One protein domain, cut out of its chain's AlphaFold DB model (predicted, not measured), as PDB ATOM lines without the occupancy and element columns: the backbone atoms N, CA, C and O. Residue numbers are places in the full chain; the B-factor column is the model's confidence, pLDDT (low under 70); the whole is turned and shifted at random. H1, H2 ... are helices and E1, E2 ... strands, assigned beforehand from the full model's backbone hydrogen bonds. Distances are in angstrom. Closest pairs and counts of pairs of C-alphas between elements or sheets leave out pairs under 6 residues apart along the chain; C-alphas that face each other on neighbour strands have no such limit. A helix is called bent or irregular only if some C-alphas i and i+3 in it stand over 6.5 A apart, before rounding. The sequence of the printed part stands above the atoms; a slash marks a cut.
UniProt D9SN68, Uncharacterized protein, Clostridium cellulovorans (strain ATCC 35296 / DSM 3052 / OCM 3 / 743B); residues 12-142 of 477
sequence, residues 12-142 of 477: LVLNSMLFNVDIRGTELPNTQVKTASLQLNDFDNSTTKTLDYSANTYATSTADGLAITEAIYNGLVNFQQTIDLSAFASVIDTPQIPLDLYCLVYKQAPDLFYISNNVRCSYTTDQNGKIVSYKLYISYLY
ATOM      1  N   LEU A  12       3.223  48.624  10.242       41.22
ATOM      2  CA  LEU A  12       2.968  47.251   9.817       41.22
ATOM      3  C   LEU A  12       1.978  46.626  10.806       41.22
ATOM      4  O   LEU A  12       2.343  46.249  11.920       41.22
ATOM      5  N   VAL A  13       0.714  46.511  10.406       44.53
ATOM      6  CA  VAL A  13      -0.274  45.756  11.183       44.53
ATOM      7  C   VAL A  13      -0.229  44.312  10.705       44.53
ATOM      8  O   VAL A  13      -0.795  43.965   9.667       44.53
ATOM      9  N   LEU A  14       0.481  43.465  11.450       43.66
ATOM     10  CA  LEU A  14       0.435  42.016  11.276       43.66
ATOM     11  C   LEU A  14      -0.838  41.493  11.944       43.66
ATOM     12  O   LEU A  14      -0.926  41.443  13.168       43.66
ATOM     13  N   ASN A  15      -1.812  41.079  11.136       41.47
ATOM     14  CA  ASN A  15      -2.992  40.371  11.618       41.47
ATOM     15  C   ASN A  15      -2.831  38.886  11.279       41.47
ATOM     16  O   ASN A  15      -2.981  38.460  10.129       41.47
ATOM     17  N   SER A  16      -2.526  38.078  12.293       38.34
ATOM     18  CA  SER A  16      -2.596  36.622  12.194       38.34
ATOM     19  C   SER A  16      -4.028  36.166  12.474       38.34
ATOM     20  O   SER A  16      -4.468  36.185  13.623       38.34
ATOM     21  N   MET A  17      -4.752  35.733  11.444       34.72
ATOM     22  CA  MET A  17      -5.927  34.883  11.633       34.72
ATOM     23  C   MET A  17      -5.544  33.451  11.269       34.72
ATOM     24  O   MET A  17      -5.196  33.169  10.128       34.72
ATOM     25  N   LEU A  18      -5.587  32.549  12.250       34.03
ATOM     26  CA  LEU A  18      -5.363  31.121  12.035       34.03
ATOM     27  C   LEU A  18      -6.588  30.524  11.339       34.03
ATOM     28  O   LEU A  18      -7.625  30.323  11.967       34.03
ATOM     29  N   PHE A  19      -6.457  30.217  10.053       37.19
ATOM     30  CA  PHE A  19      -7.401  29.361   9.344       37.19
ATOM     31  C   PHE A  19      -6.710  28.039   9.013       37.19
ATOM     32  O   PHE A  19      -5.758  28.017   8.237       37.19
ATOM     33  N   ASN A  20      -7.199  26.938   9.589       37.88
ATOM     34  CA  ASN A  20      -6.901  25.606   9.070       37.88
ATOM     35  C   ASN A  20      -7.738  25.435   7.801       37.88
ATOM     36  O   ASN A  20      -8.963  25.337   7.880       37.88
ATOM     37  N   VAL A  21      -7.102  25.468   6.632       39.12
ATOM     38  CA  VAL A  21      -7.797  25.236   5.363       39.12
ATOM     39  C   VAL A  21      -7.785  23.735   5.087       39.12
ATOM     40  O   VAL A  21      -6.763  23.181   4.700       39.12
ATOM     41  N   ASP A  22      -8.925  23.080   5.306       37.41
ATOM     42  CA  ASP A  22      -9.137  21.679   4.942       37.41
ATOM     43  C   ASP A  22      -9.564  21.608   3.464       37.41
ATOM     44  O   ASP A  22     -10.723  21.855   3.113       37.41
ATOM     45  N   ILE A  23      -8.605  21.363   2.565       39.84
ATOM     46  CA  ILE A  23      -8.882  21.144   1.141       39.84
ATOM     47  C   ILE A  23      -9.064  19.641   0.938       39.84
ATOM     48  O   ILE A  23      -8.104  18.873   0.984       39.84
ATOM     49  N   ARG A  24     -10.304  19.216   0.671       39.00
ATOM     50  CA  ARG A  24     -10.621  17.828   0.304       39.00
ATOM     51  C   ARG A  24      -9.764  17.377  -0.887       39.00
ATOM     52  O   ARG A  24     -10.043  17.773  -2.014       39.00
ATOM     53  N   GLY A  25      -8.795  16.491  -0.647       42.47
ATOM     54  CA  GLY A  25      -8.260  15.606  -1.688       42.47
ATOM     55  C   GLY A  25      -6.776  15.254  -1.620       42.47
ATOM     56  O   GLY A  25      -6.424  14.162  -2.052       42.47
ATOM     57  N   THR A  26      -5.918  16.100  -1.054       38.94
ATOM     58  CA  THR A  26      -4.492  15.798  -0.831       38.94
ATOM     59  C   THR A  26      -3.988  16.656   0.322       38.94
ATOM     60  O   THR A  26      -3.965  17.880   0.205       38.94
ATOM     61  N   GLU A  27      -3.624  16.022   1.436       39.75
ATOM     62  CA  GLU A  27      -3.093  16.687   2.629       39.75
ATOM     63  C   GLU A  27      -1.834  17.499   2.279       39.75
ATOM     64  O   GLU A  27      -0.779  16.937   1.990       39.75
ATOM     65  N   LEU A  28      -1.928  18.830   2.324       43.41
ATOM     66  CA  LEU A  28      -0.763  19.672   2.584       43.41
ATOM     67  C   LEU A  28      -0.676  19.855   4.109       43.41
ATOM     68  O   LEU A  28      -1.643  20.325   4.711       43.41
ATOM     69  N   PRO A  29       0.431  19.471   4.769       47.97
ATOM     70  CA  PRO A  29       0.522  19.518   6.225       47.97
ATOM     71  C   PRO A  29       0.495  20.965   6.749       47.97
ATOM     72  O   PRO A  29       1.310  21.777   6.325       47.97
ATOM     73  N   ASN A  30      -0.373  21.260   7.726       56.72
ATOM     74  CA  ASN A  30      -0.364  22.439   8.618       56.72
ATOM     75  C   ASN A  30       0.183  23.754   8.015       56.72
ATOM     76  O   ASN A  30       1.182  24.296   8.492       56.72
ATOM     77  N   THR A  31      -0.470  24.294   6.990       57.34
ATOM     78  CA  THR A  31      -0.137  25.621   6.452       57.34
ATOM     79  C   THR A  31      -0.898  26.722   7.190       57.34
ATOM     80  O   THR A  31      -2.115  26.624   7.349       57.34
ATOM     81  N   GLN A  32      -0.211  27.789   7.608       71.62
ATOM     82  CA  GLN A  32      -0.842  28.953   8.249       71.62
ATOM     83  C   GLN A  32      -0.956  30.116   7.264       71.62
ATOM     84  O   GLN A  32       0.060  30.572   6.740       71.62
ATOM     85  N   VAL A  33      -2.171  30.632   7.061       75.88
ATOM     86  CA  VAL A  33      -2.408  31.873   6.305       75.88
ATOM     87  C   VAL A  33      -2.228  33.072   7.234       75.88
ATOM     88  O   VAL A  33      -2.765  33.104   8.339       75.88
ATOM     89  N   LYS A  34      -1.465  34.068   6.792       81.31
ATOM     90  CA  LYS A  34      -1.175  35.298   7.536       81.31
ATOM     91  C   LYS A  34      -1.456  36.505   6.649       81.31
ATOM     92  O   LYS A  34      -1.274  36.444   5.436       81.31
ATOM     93  N   THR A  35      -1.884  37.610   7.256       71.62
ATOM     94  CA  THR A  35      -2.116  38.874   6.544       71.62
ATOM     95  C   THR A  35      -1.317  40.003   7.169       71.62
ATOM     96  O   THR A  35      -1.127  40.048   8.387       71.62
ATOM     97  N   ALA A  36      -0.848  40.925   6.337       71.44
ATOM     98  CA  ALA A  36      -0.247  42.166   6.800       71.44
ATOM     99  C   ALA A  36      -0.668  43.320   5.895       71.44
ATOM    100  O   ALA A  36      -1.006  43.116   4.729       71.44
ATOM    101  N   SER A  37      -0.641  44.537   6.416       69.31
ATOM    102  CA  SER A  37      -0.851  45.745   5.622       69.31
ATOM    103  C   SER A  37       0.259  46.745   5.872       69.31
ATOM    104  O   SER A  37       0.664  46.929   7.020       69.31
ATOM    105  N   LEU A  38       0.678  47.414   4.804       69.69
ATOM    106  CA  LEU A  38       1.572  48.551   4.850       69.69
ATOM    107  C   LEU A  38       0.825  49.777   4.331       69.69
ATOM    108  O   LEU A  38       0.323  49.797   3.207       69.69
ATOM    109  N   GLN A  39       0.748  50.798   5.173       67.44
ATOM    110  CA  GLN A  39       0.359  52.132   4.756       67.44
ATOM    111  C   GLN A  39       1.615  52.992   4.765       67.44
ATOM    112  O   GLN A  39       2.241  53.161   5.812       67.44
ATOM    113  N   LEU A  40       1.988  53.490   3.592       63.12
ATOM    114  CA  LEU A  40       3.053  54.463   3.457       63.12
ATOM    115  C   LEU A  40       2.543  55.820   3.925       63.12
ATOM    116  O   LEU A  40       1.409  56.205   3.643       63.12
ATOM    117  N   ASN A  41       3.403  56.540   4.632       57.91
ATOM    118  CA  ASN A  41       3.244  57.974   4.778       57.91
ATOM    119  C   ASN A  41       4.032  58.618   3.648       57.91
ATOM    120  O   ASN A  41       5.221  58.337   3.502       57.91
ATOM    121  N   ASP A  42       3.399  59.531   2.922       51.19
ATOM    122  CA  ASP A  42       4.020  60.242   1.797       51.19
ATOM    123  C   ASP A  42       5.222  61.120   2.236       51.19
ATOM    124  O   ASP A  42       5.905  61.692   1.398       51.19
ATOM    125  N   PHE A  43       5.509  61.194   3.548       43.75
ATOM    126  CA  PHE A  43       6.566  62.005   4.168       43.75
ATOM    127  C   PHE A  43       7.433  61.256   5.209       43.75
ATOM    128  O   PHE A  43       8.219  61.898   5.909       43.75
ATOM    129  N   ASP A  44       7.285  59.934   5.383       41.75
ATOM    130  CA  ASP A  44       8.108  59.170   6.342       41.75
ATOM    131  C   ASP A  44       9.344  58.562   5.655       41.75
ATOM    132  O   ASP A  44       9.240  57.650   4.835       41.75
ATOM    133  N   ASN A  45      10.518  59.081   6.029       44.91
ATOM    134  CA  ASN A  45      11.847  58.642   5.582       44.91
ATOM    135  C   ASN A  45      12.536  57.698   6.588       44.91
ATOM    136  O   ASN A  45      13.758  57.555   6.572       44.91
ATOM    137  N   SER A  46      11.789  57.053   7.492       34.22
ATOM    138  CA  SER A  46      12.368  56.143   8.494       34.22
ATOM    139  C   SER A  46      13.011  54.874   7.916       34.22
ATOM    140  O   SER A  46      13.777  54.213   8.619       34.22
ATOM    141  N   THR A  47      12.800  54.553   6.635       35.16
ATOM    142  CA  THR A  47      13.607  53.562   5.909       35.16
ATOM    143  C   THR A  47      14.778  54.238   5.200       35.16
ATOM    144  O   THR A  47      14.764  54.509   4.005       35.16
ATOM    145  N   THR A  48      15.854  54.437   5.956       30.92
ATOM    146  CA  THR A  48      17.201  54.842   5.515       30.92
ATOM    147  C   THR A  48      17.920  53.780   4.666       30.92
ATOM    148  O   THR A  48      19.139  53.628   4.753       30.92
ATOM    149  N   LYS A  49      17.205  53.017   3.830       33.06
ATOM    150  CA  LYS A  49      17.887  52.302   2.747       33.06
ATOM    151  C   LYS A  49      18.231  53.353   1.709       33.06
ATOM    152  O   LYS A  49      17.337  53.889   1.066       33.06
ATOM    153  N   THR A  50      19.520  53.663   1.616       32.53
ATOM    154  CA  THR A  50      20.132  54.441   0.543       32.53
ATOM    155  C   THR A  50      19.524  53.958  -0.768       32.53
ATOM    156  O   THR A  50      19.769  52.826  -1.185       32.53
ATOM    157  N   LEU A  51      18.629  54.760  -1.339       38.81
ATOM    158  CA  LEU A  51      18.061  54.470  -2.642       38.81
ATOM    159  C   LEU A  51      19.224  54.602  -3.618       38.81
ATOM    160  O   LEU A  51      19.867  55.647  -3.683       38.81
ATOM    161  N   ASP A  52      19.558  53.511  -4.296       38.59
ATOM    162  CA  ASP A  52      20.546  53.561  -5.357       38.59
ATOM    163  C   ASP A  52      19.868  54.185  -6.575       38.59
ATOM    164  O   ASP A  52      19.137  53.528  -7.315       38.59
ATOM    165  N   TYR A  53      20.037  55.496  -6.717       42.91
ATOM    166  CA  TYR A  53      19.508  56.281  -7.829       42.91
ATOM    167  C   TYR A  53      20.285  56.040  -9.137       42.91
ATOM    168  O   TYR A  53      19.955  56.652 -10.148       42.91
ATOM    169  N   SER A  54      21.317  55.177  -9.131       35.47
ATOM    170  CA  SER A  54      22.268  55.034 -10.241       35.47
ATOM    171  C   SER A  54      21.752  54.270 -11.465       35.47
ATOM    172  O   SER A  54      22.489  54.048 -12.429       35.47
ATOM    173  N   ALA A  55      20.485  53.857 -11.464       37.38
ATOM    174  CA  ALA A  55      19.880  53.212 -12.611       37.38
ATOM    175  C   ALA A  55      18.378  53.499 -12.666       37.38
ATOM    176  O   ALA A  55      17.673  53.336 -11.675       37.38
ATOM    177  N   ASN A  56      17.872  53.812 -13.862       40.03
ATOM    178  CA  ASN A  56      16.444  53.832 -14.224       40.03
ATOM    179  C   ASN A  56      15.782  52.429 -14.143       40.03
ATOM    180  O   ASN A  56      14.877  52.088 -14.898       40.03
ATOM    181  N   THR A  57      16.268  51.581 -13.247       40.19
ATOM    182  CA  THR A  57      15.740  50.274 -12.885       40.19
ATOM    183  C   THR A  57      15.462  50.356 -11.404       40.19
ATOM    184  O   THR A  57      16.346  50.774 -10.670       40.19
ATOM    185  N   TYR A  58      14.268  49.962 -10.978       46.12
ATOM    186  CA  TYR A  58      13.792  49.951  -9.594       46.12
ATOM    187  C   TYR A  58      14.695  49.119  -8.650       46.12
ATOM    188  O   TYR A  58      14.350  48.006  -8.235       46.12
ATOM    189  N   ALA A  59      15.910  49.599  -8.393       40.53
ATOM    190  CA  ALA A  59      17.046  48.729  -8.147       40.53
ATOM    191  C   ALA A  59      17.134  48.325  -6.683       40.53
ATOM    192  O   ALA A  59      17.359  49.122  -5.776       40.53
ATOM    193  N   THR A  60      17.013  47.020  -6.480       53.34
ATOM    194  CA  THR A  60      17.592  46.337  -5.330       53.34
ATOM    195  C   THR A  60      18.956  45.807  -5.755       53.34
ATOM    196  O   THR A  60      19.131  45.441  -6.916       53.34
ATOM    197  N   SER A  61      19.900  45.662  -4.829       55.69
ATOM    198  CA  SER A  61      21.229  45.108  -5.132       55.69
ATOM    199  C   SER A  61      21.239  43.597  -5.432       55.69
ATOM    200  O   SER A  61      22.306  43.020  -5.638       55.69
ATOM    201  N   THR A  62      20.075  42.936  -5.464       72.62
ATOM    202  CA  THR A  62      19.947  41.487  -5.684       72.62
ATOM    203  C   THR A  62      19.138  41.183  -6.940       72.62
ATOM    204  O   THR A  62      18.111  41.815  -7.183       72.62
ATOM    205  N   ALA A  63      19.555  40.170  -7.708       78.44
ATOM    206  CA  ALA A  63      18.817  39.711  -8.888       78.44
ATOM    207  C   ALA A  63      17.371  39.292  -8.549       78.44
ATOM    208  O   ALA A  63      16.446  39.617  -9.288       78.44
ATOM    209  N   ASP A  64      17.171  38.649  -7.395       83.12
ATOM    210  CA  ASP A  64      15.848  38.225  -6.924       83.12
ATOM    211  C   ASP A  64      14.938  39.412  -6.591       83.12
ATOM    212  O   ASP A  64      13.774  39.444  -6.993       83.12
ATOM    213  N   GLY A  65      15.468  40.421  -5.894       84.62
ATOM    214  CA  GLY A  65      14.716  41.634  -5.594       84.62
ATOM    215  C   GLY A  65      14.335  42.403  -6.860       84.62
ATOM    216  O   GLY A  65      13.197  42.844  -6.960       84.62
ATOM    217  N   LEU A  66      15.218  42.485  -7.865       82.62
ATOM    218  CA  LEU A  66      14.888  43.074  -9.171       82.62
ATOM    219  C   LEU A  66      13.718  42.347  -9.848       82.62
ATOM    220  O   LEU A  66      12.778  43.000 -10.298       82.62
ATOM    221  N   ALA A  67      13.733  41.012  -9.862       87.62
ATOM    222  CA  ALA A  67      12.667  40.218 -10.470       87.62
ATOM    223  C   ALA A  67      11.315  40.391  -9.751       87.62
ATOM    224  O   ALA A  67      10.271  40.491 -10.402       87.62
ATOM    225  N   ILE A  68      11.316  40.473  -8.413       91.56
ATOM    226  CA  ILE A  68      10.099  40.762  -7.638       91.56
ATOM    227  C   ILE A  68       9.593  42.174  -7.952       91.56
ATOM    228  O   ILE A  68       8.398  42.359  -8.178       91.56
ATOM    229  N   THR A  69      10.482  43.167  -7.988       89.50
ATOM    230  CA  THR A  69      10.117  44.553  -8.292       89.50
ATOM    231  C   THR A  69       9.530  44.695  -9.696       89.50
ATOM    232  O   THR A  69       8.510  45.359  -9.870       89.50
ATOM    233  N   GLU A  70      10.104  44.010 -10.688       89.69
ATOM    234  CA  GLU A  70       9.572  43.956 -12.052       89.69
ATOM    235  C   GLU A  70       8.187  43.288 -12.098       89.69
ATOM    236  O   GLU A  70       7.273  43.794 -12.752       89.69
ATOM    237  N   ALA A  71       7.980  42.194 -11.354       94.62
ATOM    238  CA  ALA A  71       6.669  41.554 -11.247       94.62
ATOM    239  C   ALA A  71       5.616  42.483 -10.615       94.62
ATOM    240  O   ALA A  71       4.473  42.526 -11.077       94.62
ATOM    241  N   ILE A  72       6.002  43.255  -9.592       94.88
ATOM    242  CA  ILE A  72       5.141  44.272  -8.976       94.88
ATOM    243  C   ILE A  72       4.799  45.361  -9.996       94.88
ATOM    244  O   ILE A  72       3.619  45.613 -10.235       94.88
ATOM    245  N   TYR A  73       5.802  45.966 -10.635       93.50
ATOM    246  CA  TYR A  73       5.594  47.011 -11.639       93.50
ATOM    247  C   TYR A  73       4.670  46.535 -12.771       93.50
ATOM    248  O   TYR A  73       3.666  47.183 -13.071       93.50
ATOM    249  N   ASN A  74       4.926  45.345 -13.322       93.44
ATOM    250  CA  ASN A  74       4.099  44.752 -14.371       93.44
ATOM    251  C   ASN A  74       2.653  44.514 -13.916       93.44
ATOM    252  O   ASN A  74       1.718  44.756 -14.682       93.44
ATOM    253  N   GLY A  75       2.436  44.069 -12.676       96.31
ATOM    254  CA  GLY A  75       1.089  43.933 -12.124       96.31
ATOM    255  C   GLY A  75       0.348  45.274 -12.047       96.31
ATOM    256  O   GLY A  75      -0.827  45.350 -12.420       96.31
ATOM    257  N   LEU A  76       1.043  46.339 -11.634       95.44
ATOM    258  CA  LEU A  76       0.483  47.689 -11.500       95.44
ATOM    259  C   LEU A  76       0.168  48.337 -12.853       95.44
ATOM    260  O   LEU A  76      -0.940  48.842 -13.031       95.44
ATOM    261  N   VAL A  77       1.074  48.240 -13.834       93.12
ATOM    262  CA  VAL A  77       0.836  48.717 -15.213       93.12
ATOM    263  C   VAL A  77      -0.368  48.015 -15.852       93.12
ATOM    264  O   VAL A  77      -1.112  48.616 -16.626       93.12
ATOM    265  N   ASN A  78      -0.609  46.749 -15.496       95.38
ATOM    266  CA  ASN A  78      -1.765  45.980 -15.963       95.38
ATOM    267  C   ASN A  78      -3.033  46.166 -15.106       95.38
ATOM    268  O   ASN A  78      -4.026  45.466 -15.325       95.38
ATOM    269  N   PHE A  79      -3.039  47.112 -14.163       96.19
ATOM    270  CA  PHE A  79      -4.166  47.411 -13.270       96.19
ATOM    271  C   PHE A  79      -4.646  46.197 -12.454       96.19
ATOM    272  O   PHE A  79      -5.835  46.069 -12.141       96.19
ATOM    273  N   GLN A  80      -3.741  45.274 -12.111       96.75
ATOM    274  CA  GLN A  80      -4.092  44.109 -11.306       96.75
ATOM    275  C   GLN A  80      -4.485  44.547  -9.891       96.75
ATOM    276  O   GLN A  80      -3.785  45.317  -9.239       96.75
ATOM    277  N   GLN A  81      -5.608  44.035  -9.388       95.50
ATOM    278  CA  GLN A  81      -6.006  44.230  -7.987       95.50
ATOM    279  C   GLN A  81      -5.318  43.227  -7.052       95.50
ATOM    280  O   GLN A  81      -5.345  43.376  -5.830       95.50
ATOM    281  N   THR A  82      -4.712  42.180  -7.612       97.06
ATOM    282  CA  THR A  82      -3.924  41.189  -6.883       97.06
ATOM    283  C   THR A  82      -2.705  40.810  -7.707       97.06
ATOM    284  O   THR A  82      -2.865  40.363  -8.839       97.06
ATOM    285  N   ILE A  83      -1.517  40.965  -7.125       97.62
ATOM    286  CA  ILE A  83      -0.242  40.565  -7.727       97.62
ATOM    287  C   ILE A  83       0.228  39.310  -6.994       97.62
ATOM    288  O   ILE A  83       0.439  39.337  -5.778       97.62
ATOM    289  N   ASP A  84       0.335  38.199  -7.721       97.38
ATOM    290  CA  ASP A  84       0.777  36.919  -7.167       97.38
ATOM    291  C   ASP A  84       2.299  36.792  -7.281       97.38
ATOM    292  O   ASP A  84       2.851  36.711  -8.376       97.38
ATOM    293  N   LEU A  85       2.969  36.770  -6.131       96.69
ATOM    294  CA  LEU A  85       4.418  36.642  -6.008       96.69
ATOM    295  C   LEU A  85       4.822  35.246  -5.518       96.69
ATOM    296  O   LEU A  85       5.963  35.039  -5.111       96.69
ATOM    297  N   SER A  86       3.914  34.264  -5.556       95.19
ATOM    298  CA  SER A  86       4.184  32.914  -5.044       95.19
ATOM    299  C   SER A  86       5.316  32.202  -5.794       95.19
ATOM    300  O   SER A  86       6.003  31.375  -5.203       95.19
ATOM    301  N   ALA A  87       5.581  32.568  -7.054       95.56
ATOM    302  CA  ALA A  87       6.749  32.084  -7.797       95.56
ATOM    303  C   ALA A  87       8.088  32.475  -7.132       95.56
ATOM    304  O   ALA A  87       9.073  31.752  -7.257       95.56
ATOM    305  N   PHE A  88       8.104  33.571  -6.368       94.62
ATOM    306  CA  PHE A  88       9.272  34.080  -5.649       94.62
ATOM    307  C   PHE A  88       9.308  33.642  -4.180       94.62
ATOM    308  O   PHE A  88      10.219  34.018  -3.453       94.62
ATOM    309  N   ALA A  89       8.359  32.820  -3.712       92.81
ATOM    310  CA  ALA A  89       8.259  32.441  -2.299       92.81
ATOM    311  C   ALA A  89       9.564  31.851  -1.730       92.81
ATOM    312  O   ALA A  89       9.886  32.067  -0.567       92.81
ATOM    313  N   SER A  90      10.348  31.158  -2.564       90.62
ATOM    314  CA  SER A  90      11.626  30.561  -2.159       90.62
ATOM    315  C   SER A  90      12.725  31.560  -1.777       90.62
ATOM    316  O   SER A  90      13.629  31.158  -1.046       90.62
ATOM    317  N   VAL A  91      12.624  32.816  -2.230       89.75
ATOM    318  CA  VAL A  91      13.589  33.911  -1.999       89.75
ATOM    319  C   VAL A  91      13.005  35.042  -1.137       89.75
ATOM    320  O   VAL A  91      13.669  36.038  -0.866       89.75
ATOM    321  N   ILE A  92      11.752  34.908  -0.686       90.12
ATOM    322  CA  ILE A  92      11.114  35.851   0.240       90.12
ATOM    323  C   ILE A  92      11.356  35.359   1.670       90.12
ATOM    324  O   ILE A  92      10.569  34.592   2.225       90.12
ATOM    325  N   ASP A  93      12.442  35.832   2.280       86.00
ATOM    326  CA  ASP A  93      12.813  35.448   3.650       86.00
ATOM    327  C   ASP A  93      11.872  36.030   4.709       86.00
ATOM    328  O   ASP A  93      11.602  35.416   5.742       86.00
ATOM    329  N   THR A  94      11.362  37.238   4.462       85.75
ATOM    330  CA  THR A  94      10.443  37.924   5.371       85.75
ATOM    331  C   THR A  94       9.281  38.528   4.591       85.75
ATOM    332  O   THR A  94       9.467  38.988   3.460       85.75
ATOM    333  N   PRO A  95       8.076  38.607   5.187       83.50
ATOM    334  CA  PRO A  95       6.918  39.179   4.509       83.50
ATOM    335  C   PRO A  95       7.049  40.685   4.244       83.50
ATOM    336  O   PRO A  95       6.228  41.237   3.513       83.50
ATOM    337  N   GLN A  96       8.062  41.335   4.829       82.94
ATOM    338  CA  GLN A  96       8.361  42.748   4.636       82.94
ATOM    339  C   GLN A  96       9.026  43.019   3.282       82.94
ATOM    340  O   GLN A  96       8.791  44.079   2.714       82.94
ATOM    341  N   ILE A  97       9.788  42.065   2.729       85.69
ATOM    342  CA  ILE A  97      10.540  42.278   1.481       85.69
ATOM    343  C   ILE A  97       9.615  42.739   0.341       85.69
ATOM    344  O   ILE A  97       9.847  43.826  -0.178       85.69
ATOM    345  N   PRO A  98       8.529  42.029  -0.033       89.12
ATOM    346  CA  PRO A  98       7.683  42.485  -1.135       89.12
ATOM    347  C   PRO A  98       6.941  43.797  -0.850       89.12
ATOM    348  O   PRO A  98       6.616  44.523  -1.784       89.12
ATOM    349  N   LEU A  99       6.674  44.109   0.425       85.50
ATOM    350  CA  LEU A  99       6.076  45.384   0.818       85.50
ATOM    351  C   LEU A  99       7.069  46.534   0.604       85.50
ATOM    352  O   LEU A  99       6.701  47.525  -0.014       85.50
ATOM    353  N   ASP A 100       8.328  46.375   1.023       82.56
ATOM    354  CA  ASP A 100       9.396  47.356   0.780       82.56
ATOM    355  C   ASP A 100       9.632  47.571  -0.724       82.56
ATOM    356  O   ASP A 100       9.828  48.700  -1.171       82.56
ATOM    357  N   LEU A 101       9.579  46.498  -1.521       87.06
ATOM    358  CA  LEU A 101       9.717  46.585  -2.979       87.06
ATOM    359  C   LEU A 101       8.517  47.267  -3.636       87.06
ATOM    360  O   LEU A 101       8.699  48.054  -4.559       87.06
ATOM    361  N   TYR A 102       7.301  47.058  -3.127       88.19
ATOM    362  CA  TYR A 102       6.149  47.859  -3.541       88.19
ATOM    363  C   TYR A 102       6.367  49.349  -3.249       88.19
ATOM    364  O   TYR A 102       6.083  50.183  -4.105       88.19
ATOM    365  N   CYS A 103       6.907  49.700  -2.077       82.62
ATOM    366  CA  CYS A 103       7.229  51.090  -1.737       82.62
ATOM    367  C   CYS A 103       8.267  51.697  -2.677       82.62
ATOM    368  O   CYS A 103       8.147  52.863  -3.046       82.62
ATOM    369  N   LEU A 104       9.262  50.903  -3.074       79.38
ATOM    370  CA  LEU A 104      10.268  51.314  -4.043       79.38
ATOM    371  C   LEU A 104       9.619  51.670  -5.384       79.38
ATOM    372  O   LEU A 104       9.835  52.771  -5.885       79.38
ATOM    373  N   VAL A 105       8.756  50.791  -5.913       85.62
ATOM    374  CA  VAL A 105       7.989  51.067  -7.142       85.62
ATOM    375  C   VAL A 105       7.107  52.300  -6.966       85.62
ATOM    376  O   VAL A 105       7.124  53.181  -7.816       85.62
ATOM    377  N   TYR A 106       6.384  52.412  -5.849       84.38
ATOM    378  CA  TYR A 106       5.519  53.559  -5.557       84.38
ATOM    379  C   TYR A 106       6.267  54.898  -5.614       84.38
ATOM    380  O   TYR A 106       5.757  55.863  -6.181       84.38
ATOM    381  N   LYS A 107       7.480  54.955  -5.052       77.94
ATOM    382  CA  LYS A 107       8.295  56.177  -5.030       77.94
ATOM    383  C   LYS A 107       8.980  56.472  -6.367       77.94
ATOM    384  O   LYS A 107       9.153  57.639  -6.705       77.94
ATOM    385  N   GLN A 108       9.381  55.441  -7.112       77.62
ATOM    386  CA  GLN A 108      10.231  55.584  -8.301       77.62
ATOM    387  C   GLN A 108       9.491  55.461  -9.639       77.62
ATOM    388  O   GLN A 108      10.102  55.680 -10.678       77.62
ATOM    389  N   ALA A 109       8.204  55.108  -9.645       85.69
ATOM    390  CA  ALA A 109       7.398  54.986 -10.860       85.69
ATOM    391  C   ALA A 109       6.434  56.181 -10.997       85.69
ATOM    392  O   ALA A 109       5.244  56.062 -10.682       85.69
ATOM    393  N   PRO A 110       6.907  57.360 -11.455       87.12
ATOM    394  CA  PRO A 110       6.065  58.549 -11.583       87.12
ATOM    395  C   PRO A 110       4.919  58.369 -12.591       87.12
ATOM    396  O   PRO A 110       3.969  59.151 -12.587       87.12
ATOM    397  N   ASP A 111       4.979  57.352 -13.449       89.81
ATOM    398  CA  ASP A 111       3.935  56.995 -14.403       89.81
ATOM    399  C   ASP A 111       2.762  56.211 -13.775       89.81
ATOM    400  O   ASP A 111       1.685  56.137 -14.379       89.81
ATOM    401  N   LEU A 112       2.935  55.690 -12.553       92.19
ATOM    402  CA  LEU A 112       1.928  54.978 -11.760       92.19
ATOM    403  C   LEU A 112       1.175  55.897 -10.778       92.19
ATOM    404  O   LEU A 112       0.764  55.474  -9.705       92.19
ATOM    405  N   PHE A 113       0.926  57.155 -11.148       92.44
ATOM    406  CA  PHE A 113       0.291  58.185 -10.298       92.44
ATOM    407  C   PHE A 113      -1.088  57.831  -9.696       92.44
ATOM    408  O   PHE A 113      -1.595  58.549  -8.838       92.44
ATOM    409  N   TYR A 114      -1.739  56.779 -10.189       92.56
ATOM    410  CA  TYR A 114      -3.093  56.357  -9.823       92.56
ATOM    411  C   TYR A 114      -3.124  55.277  -8.730       92.56
ATOM    412  O   TYR A 114      -4.212  54.846  -8.330       92.56
ATOM    413  N   ILE A 115      -1.968  54.814  -8.246       91.00
ATOM    414  CA  ILE A 115      -1.888  53.821  -7.168       91.00
ATOM    415  C   ILE A 115      -1.959  54.493  -5.792       91.00
ATOM    416  O   ILE A 115      -1.482  55.607  -5.585       91.00
ATOM    417  N   SER A 116      -2.573  53.809  -4.828       84.88
ATOM    418  CA  SER A 116      -2.615  54.270  -3.443       84.88
ATOM    419  C   SER A 116      -1.295  53.980  -2.727       84.88
ATOM    420  O   SER A 116      -0.620  52.983  -2.987       84.88
ATOM    421  N   ASN A 117      -0.986  54.809  -1.736       78.69
ATOM    422  CA  ASN A 117       0.092  54.586  -0.777       78.69
ATOM    423  C   ASN A 117      -0.216  53.449   0.234       78.69
ATOM    424  O   ASN A 117       0.583  53.171   1.126       78.69
ATOM    425  N   ASN A 118      -1.360  52.762   0.108       82.31
ATOM    426  CA  ASN A 118      -1.723  51.588   0.905       82.31
ATOM    427  C   ASN A 118      -1.640  50.293   0.085       82.31
ATOM    428  O   ASN A 118      -2.280  50.164  -0.963       82.31
ATOM    429  N   VAL A 119      -0.934  49.301   0.625       86.81
ATOM    430  CA  VAL A 119      -0.881  47.941   0.091       86.81
ATOM    431  C   VAL A 119      -1.142  46.921   1.196       86.81
ATOM    432  O   VAL A 119      -0.725  47.073   2.348       86.81
ATOM    433  N   ARG A 120      -1.846  45.842   0.856       89.12
ATOM    434  CA  ARG A 120      -2.037  44.699   1.760       89.12
ATOM    435  C   ARG A 120      -1.372  43.471   1.180       89.12
ATOM    436  O   ARG A 120      -1.240  43.356  -0.031       89.12
ATOM    437  N   CYS A 121      -1.016  42.525   2.029       90.62
ATOM    438  CA  CYS A 121      -0.541  41.223   1.604       90.62
ATOM    439  C   CYS A 121      -1.246  40.087   2.347       90.62
ATOM    440  O   CYS A 121      -1.734  40.243   3.471       90.62
ATOM    441  N   SER A 122      -1.266  38.928   1.700       90.19
ATOM    442  CA  SER A 122      -1.550  37.636   2.318       90.19
ATOM    443  C   SER A 122      -0.436  36.680   1.936       90.19
ATOM    444  O   SER A 122      -0.029  36.635   0.773       90.19
ATOM    445  N   TYR A 123       0.061  35.926   2.903       90.06
ATOM    446  CA  TYR A 123       1.106  34.941   2.682       90.06
ATOM    447  C   TYR A 123       0.850  33.694   3.513       90.06
ATOM    448  O   TYR A 123       0.242  33.746   4.582       90.06
ATOM    449  N   THR A 124       1.313  32.559   3.005       89.25
ATOM    450  CA  THR A 124       1.205  31.273   3.697       89.25
ATOM    451  C   THR A 124       2.589  30.791   4.080       89.25
ATOM    452  O   THR A 124       3.516  30.900   3.275       89.25
ATOM    453  N   THR A 125       2.726  30.238   5.285       88.44
ATOM    454  CA  THR A 125       3.959  29.573   5.713       88.44
ATOM    455  C   THR A 125       3.768  28.071   5.864       88.44
ATOM    456  O   THR A 125       2.693  27.621   6.271       88.44
ATOM    457  N   ASP A 126       4.823  27.313   5.575       87.31
ATOM    458  CA  ASP A 126       4.914  25.904   5.949       87.31
ATOM    459  C   ASP A 126       5.099  25.732   7.471       87.31
ATOM    460  O   ASP A 126       5.118  26.698   8.244       87.31
ATOM    461  N   GLN A 127       5.249  24.478   7.903       83.44
ATOM    462  CA  GLN A 127       5.434  24.108   9.309       83.44
ATOM    463  C   GLN A 127       6.700  24.693   9.949       83.44
ATOM    464  O   GLN A 127       6.739  24.874  11.164       83.44
ATOM    465  N   ASN A 128       7.717  25.004   9.143       85.75
ATOM    466  CA  ASN A 128       8.981  25.585   9.590       85.75
ATOM    467  C   ASN A 128       8.953  27.120   9.553       85.75
ATOM    468  O   ASN A 128       9.952  27.764   9.866       85.75
ATOM    469  N   GLY A 129       7.820  27.718   9.168       83.69
ATOM    470  CA  GLY A 129       7.671  29.162   9.033       83.69
ATOM    471  C   GLY A 129       8.184  29.725   7.704       83.69
ATOM    472  O   GLY A 129       8.166  30.945   7.544       83.69
ATOM    473  N   LYS A 130       8.590  28.884   6.743       88.94
ATOM    474  CA  LYS A 130       9.042  29.332   5.418       88.94
ATOM    475  C   LYS A 130       7.850  29.770   4.576       88.94
ATOM    476  O   LYS A 130       6.839  29.071   4.528       88.94
ATOM    477  N   ILE A 131       7.966  30.906   3.890       90.19
ATOM    478  CA  ILE A 131       6.926  31.403   2.982       90.19
ATOM    479  C   ILE A 131       6.811  30.466   1.770       90.19
ATOM    480  O   ILE A 131       7.806  30.130   1.130       90.19
ATOM    481  N   VAL A 132       5.584  30.040   1.457       93.75
ATOM    482  CA  VAL A 132       5.265  29.159   0.312       93.75
ATOM    483  C   VAL A 132       4.292  29.793  -0.684       93.75
ATOM    484  O   VAL A 132       4.174  29.326  -1.812       93.75
ATOM    485  N   SER A 133       3.606  30.868  -0.294       93.69
ATOM    486  CA  SER A 133       2.801  31.697  -1.194       93.69
ATOM    487  C   SER A 133       2.753  33.131  -0.687       93.69
ATOM    488  O   SER A 133       2.803  33.361   0.525       93.69
ATOM    489  N   TYR A 134       2.656  34.091  -1.606       94.69
ATOM    490  CA  TYR A 134       2.623  35.511  -1.274       94.69
ATOM    491  C   TYR A 134       1.810  36.283  -2.314       94.69
ATOM    492  O   TYR A 134       2.061  36.172  -3.511       94.69
ATOM    493  N   LYS A 135       0.844  37.084  -1.865       96.19
ATOM    494  CA  LYS A 135      -0.002  37.924  -2.722       96.19
ATOM    495  C   LYS A 135      -0.056  39.340  -2.185       96.19
ATOM    496  O   LYS A 135      -0.307  39.522  -0.995       96.19
ATOM    497  N   LEU A 136       0.108  40.320  -3.068       95.44
ATOM    498  CA  LEU A 136      -0.181  41.726  -2.791       95.44
ATOM    499  C   LEU A 136      -1.593  42.063  -3.270       95.44
ATOM    500  O   LEU A 136      -1.998  41.636  -4.347       95.44
ATOM    501  N   TYR A 137      -2.323  42.856  -2.493       94.50
ATOM    502  CA  TYR A 137      -3.629  43.409  -2.833       94.50
ATOM    503  C   TYR A 137      -3.494  44.917  -2.994       94.50
ATOM    504  O   TYR A 137      -3.138  45.624  -2.045       94.50
ATOM    505  N   ILE A 138      -3.779  45.381  -4.206       94.62
ATOM    506  CA  ILE A 138      -3.506  46.747  -4.639       94.62
ATOM    507  C   ILE A 138      -4.765  47.594  -4.502       94.62
ATOM    508  O   ILE A 138      -5.857  47.177  -4.900       94.62
ATOM    509  N   SER A 139      -4.598  48.798  -3.958       90.69
ATOM    510  CA  SER A 139      -5.637  49.826  -3.934       90.69
ATOM    511  C   SER A 139      -5.286  50.925  -4.934       90.69
ATOM    512  O   SER A 139      -4.155  51.403  -4.960       90.69
ATOM    513  N   TYR A 140      -6.263  51.341  -5.734       92.69
ATOM    514  CA  TYR A 140      -6.132  52.450  -6.678       92.69
ATOM    515  C   TYR A 140      -6.873  53.681  -6.147       92.69
ATOM    516  O   TYR A 140      -7.872  53.546  -5.437       92.69
ATOM    517  N   LEU A 141      -6.381  54.876  -6.479       91.50
ATOM    518  CA  LEU A 141      -6.988  56.152  -6.075       91.50
ATOM    519  C   LEU A 141      -8.329  56.415  -6.779       91.50
ATOM    520  O   LEU A 141      -9.162  57.159  -6.265       91.50
ATOM    521  N   TYR A 142      -8.538  55.782  -7.936       93.94
ATOM    522  CA  TYR A 142      -9.745  55.872  -8.754       93.94
ATOM    523  C   TYR A 142     -10.203  54.470  -9.176       93.94
ATOM    524  O   TYR A 142      -9.476  53.487  -9.020       93.94
TER     525      TYR A 142
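What this domain is: This is residues 12 to 142 of the 477 residues of an uncharacterized protein of Clostridium cellulovorans (strain ATCC 35296 / DSM 3052 / OCM 3 / 743B) (UniProt D9SN68). A twisted sheet of five strands has helices packed on one face and no named helix on the other; H3 lies over the sheet along E4, and H1 packs on H3 and by the edge strand E3. The long loop of residues 16 to 31 reaches away from this body, and residues 40 to 62 make another long loop from E2 to H1. The printed part has 131 residues, with three named helices and five named strands in the order E1 E2 H1 E3 H2 H3 E4 E5; the sheet, in the order E1 E2 E4 E5 E3, is antiparallel and the class is mixed. The whole is compact, with a radius of gyration of the C-alphas of 15.5 A and spans of 48 by 33 by 29 A.

Where its parts are: The longest strand, E4, residues 115 to 125, measures 28.1 A and bends by 66 degrees at residue 118. E5, residues 131 to 140, measures 26.6 A and ends at C-alpha 140 (-6.132, 52.450, -6.678). E2, residues 32 to 39, measures 23.5 A. The short edge strands are E1, residues 13 to 15, with C-alpha 13 at (-0.274, 45.756, 11.183), and E3, residues 82 to 84. H1, residues 63 to 77, measures 21.1 A from C-alpha 63 at (18.817, 39.711, -8.888); H3, residues 96 to 108, measures 18.3 A. H2, residues 86 to 91, is irregular: C-alphas 87 and 90 are 7.6 A apart.

How they stand to each other: E2 and E4 are antiparallel, with N 34 and O 123 at 2.8 A. The hairpin E4 and E5 has N 137 and O 120 at 2.7 A, the hairpin E1 and E2 has N 15 and O 35 at 3.0 A, and E5 and E3 have N 83 and O 136 at 2.9 A. H1 and H3 on one face of the sheet make two layers, helices and strands. H3 lies over E4 at a height over the sheet of 9.4 A, along the strands at 17 degrees to E4 on the local plane; their closest C-alphas, Tyr 106 and Asn 117, are 7.3 A apart. H1 is only just at the sheet's level, with a height over the sheet of 3.8 A. H1 and H3 touch at a steep tilt of 59 degrees, the same way, closest at the C-alphas of Thr 69 and Leu 101, 5.7 A. H2 is at the sheet's level; its closest C-alpha to E5 is that of Ser 86, 4.3 A from that of Ser 133. H1, with residues 64 to 68 alone, only just touches H2, with 3 pairs of C-alphas within 8 A, the closest being those of Asp 64 and Val 91, 6.9 A. E3, H2 H3 and E4 form a split strand-helix-strand unit, two strands running the same way with E5 between them, and its crossover is right-handed. Every O i to N i+4 pair is within hydrogen-bond range in H1 and H3; in H2 it is 0 of 2, with 2 of 3 O i to N i+3 pairs.

The domain as a whole: The C-alphas of Arg 24 and Ser 54, the two farthest apart, are 50.8 A apart. The printed part has no cut. The links E1 to E2 and E2 to H1 are long. The mean pLDDT of the printed part is 73.2, and residues 12 to 31 and 37 to 61 are under 70.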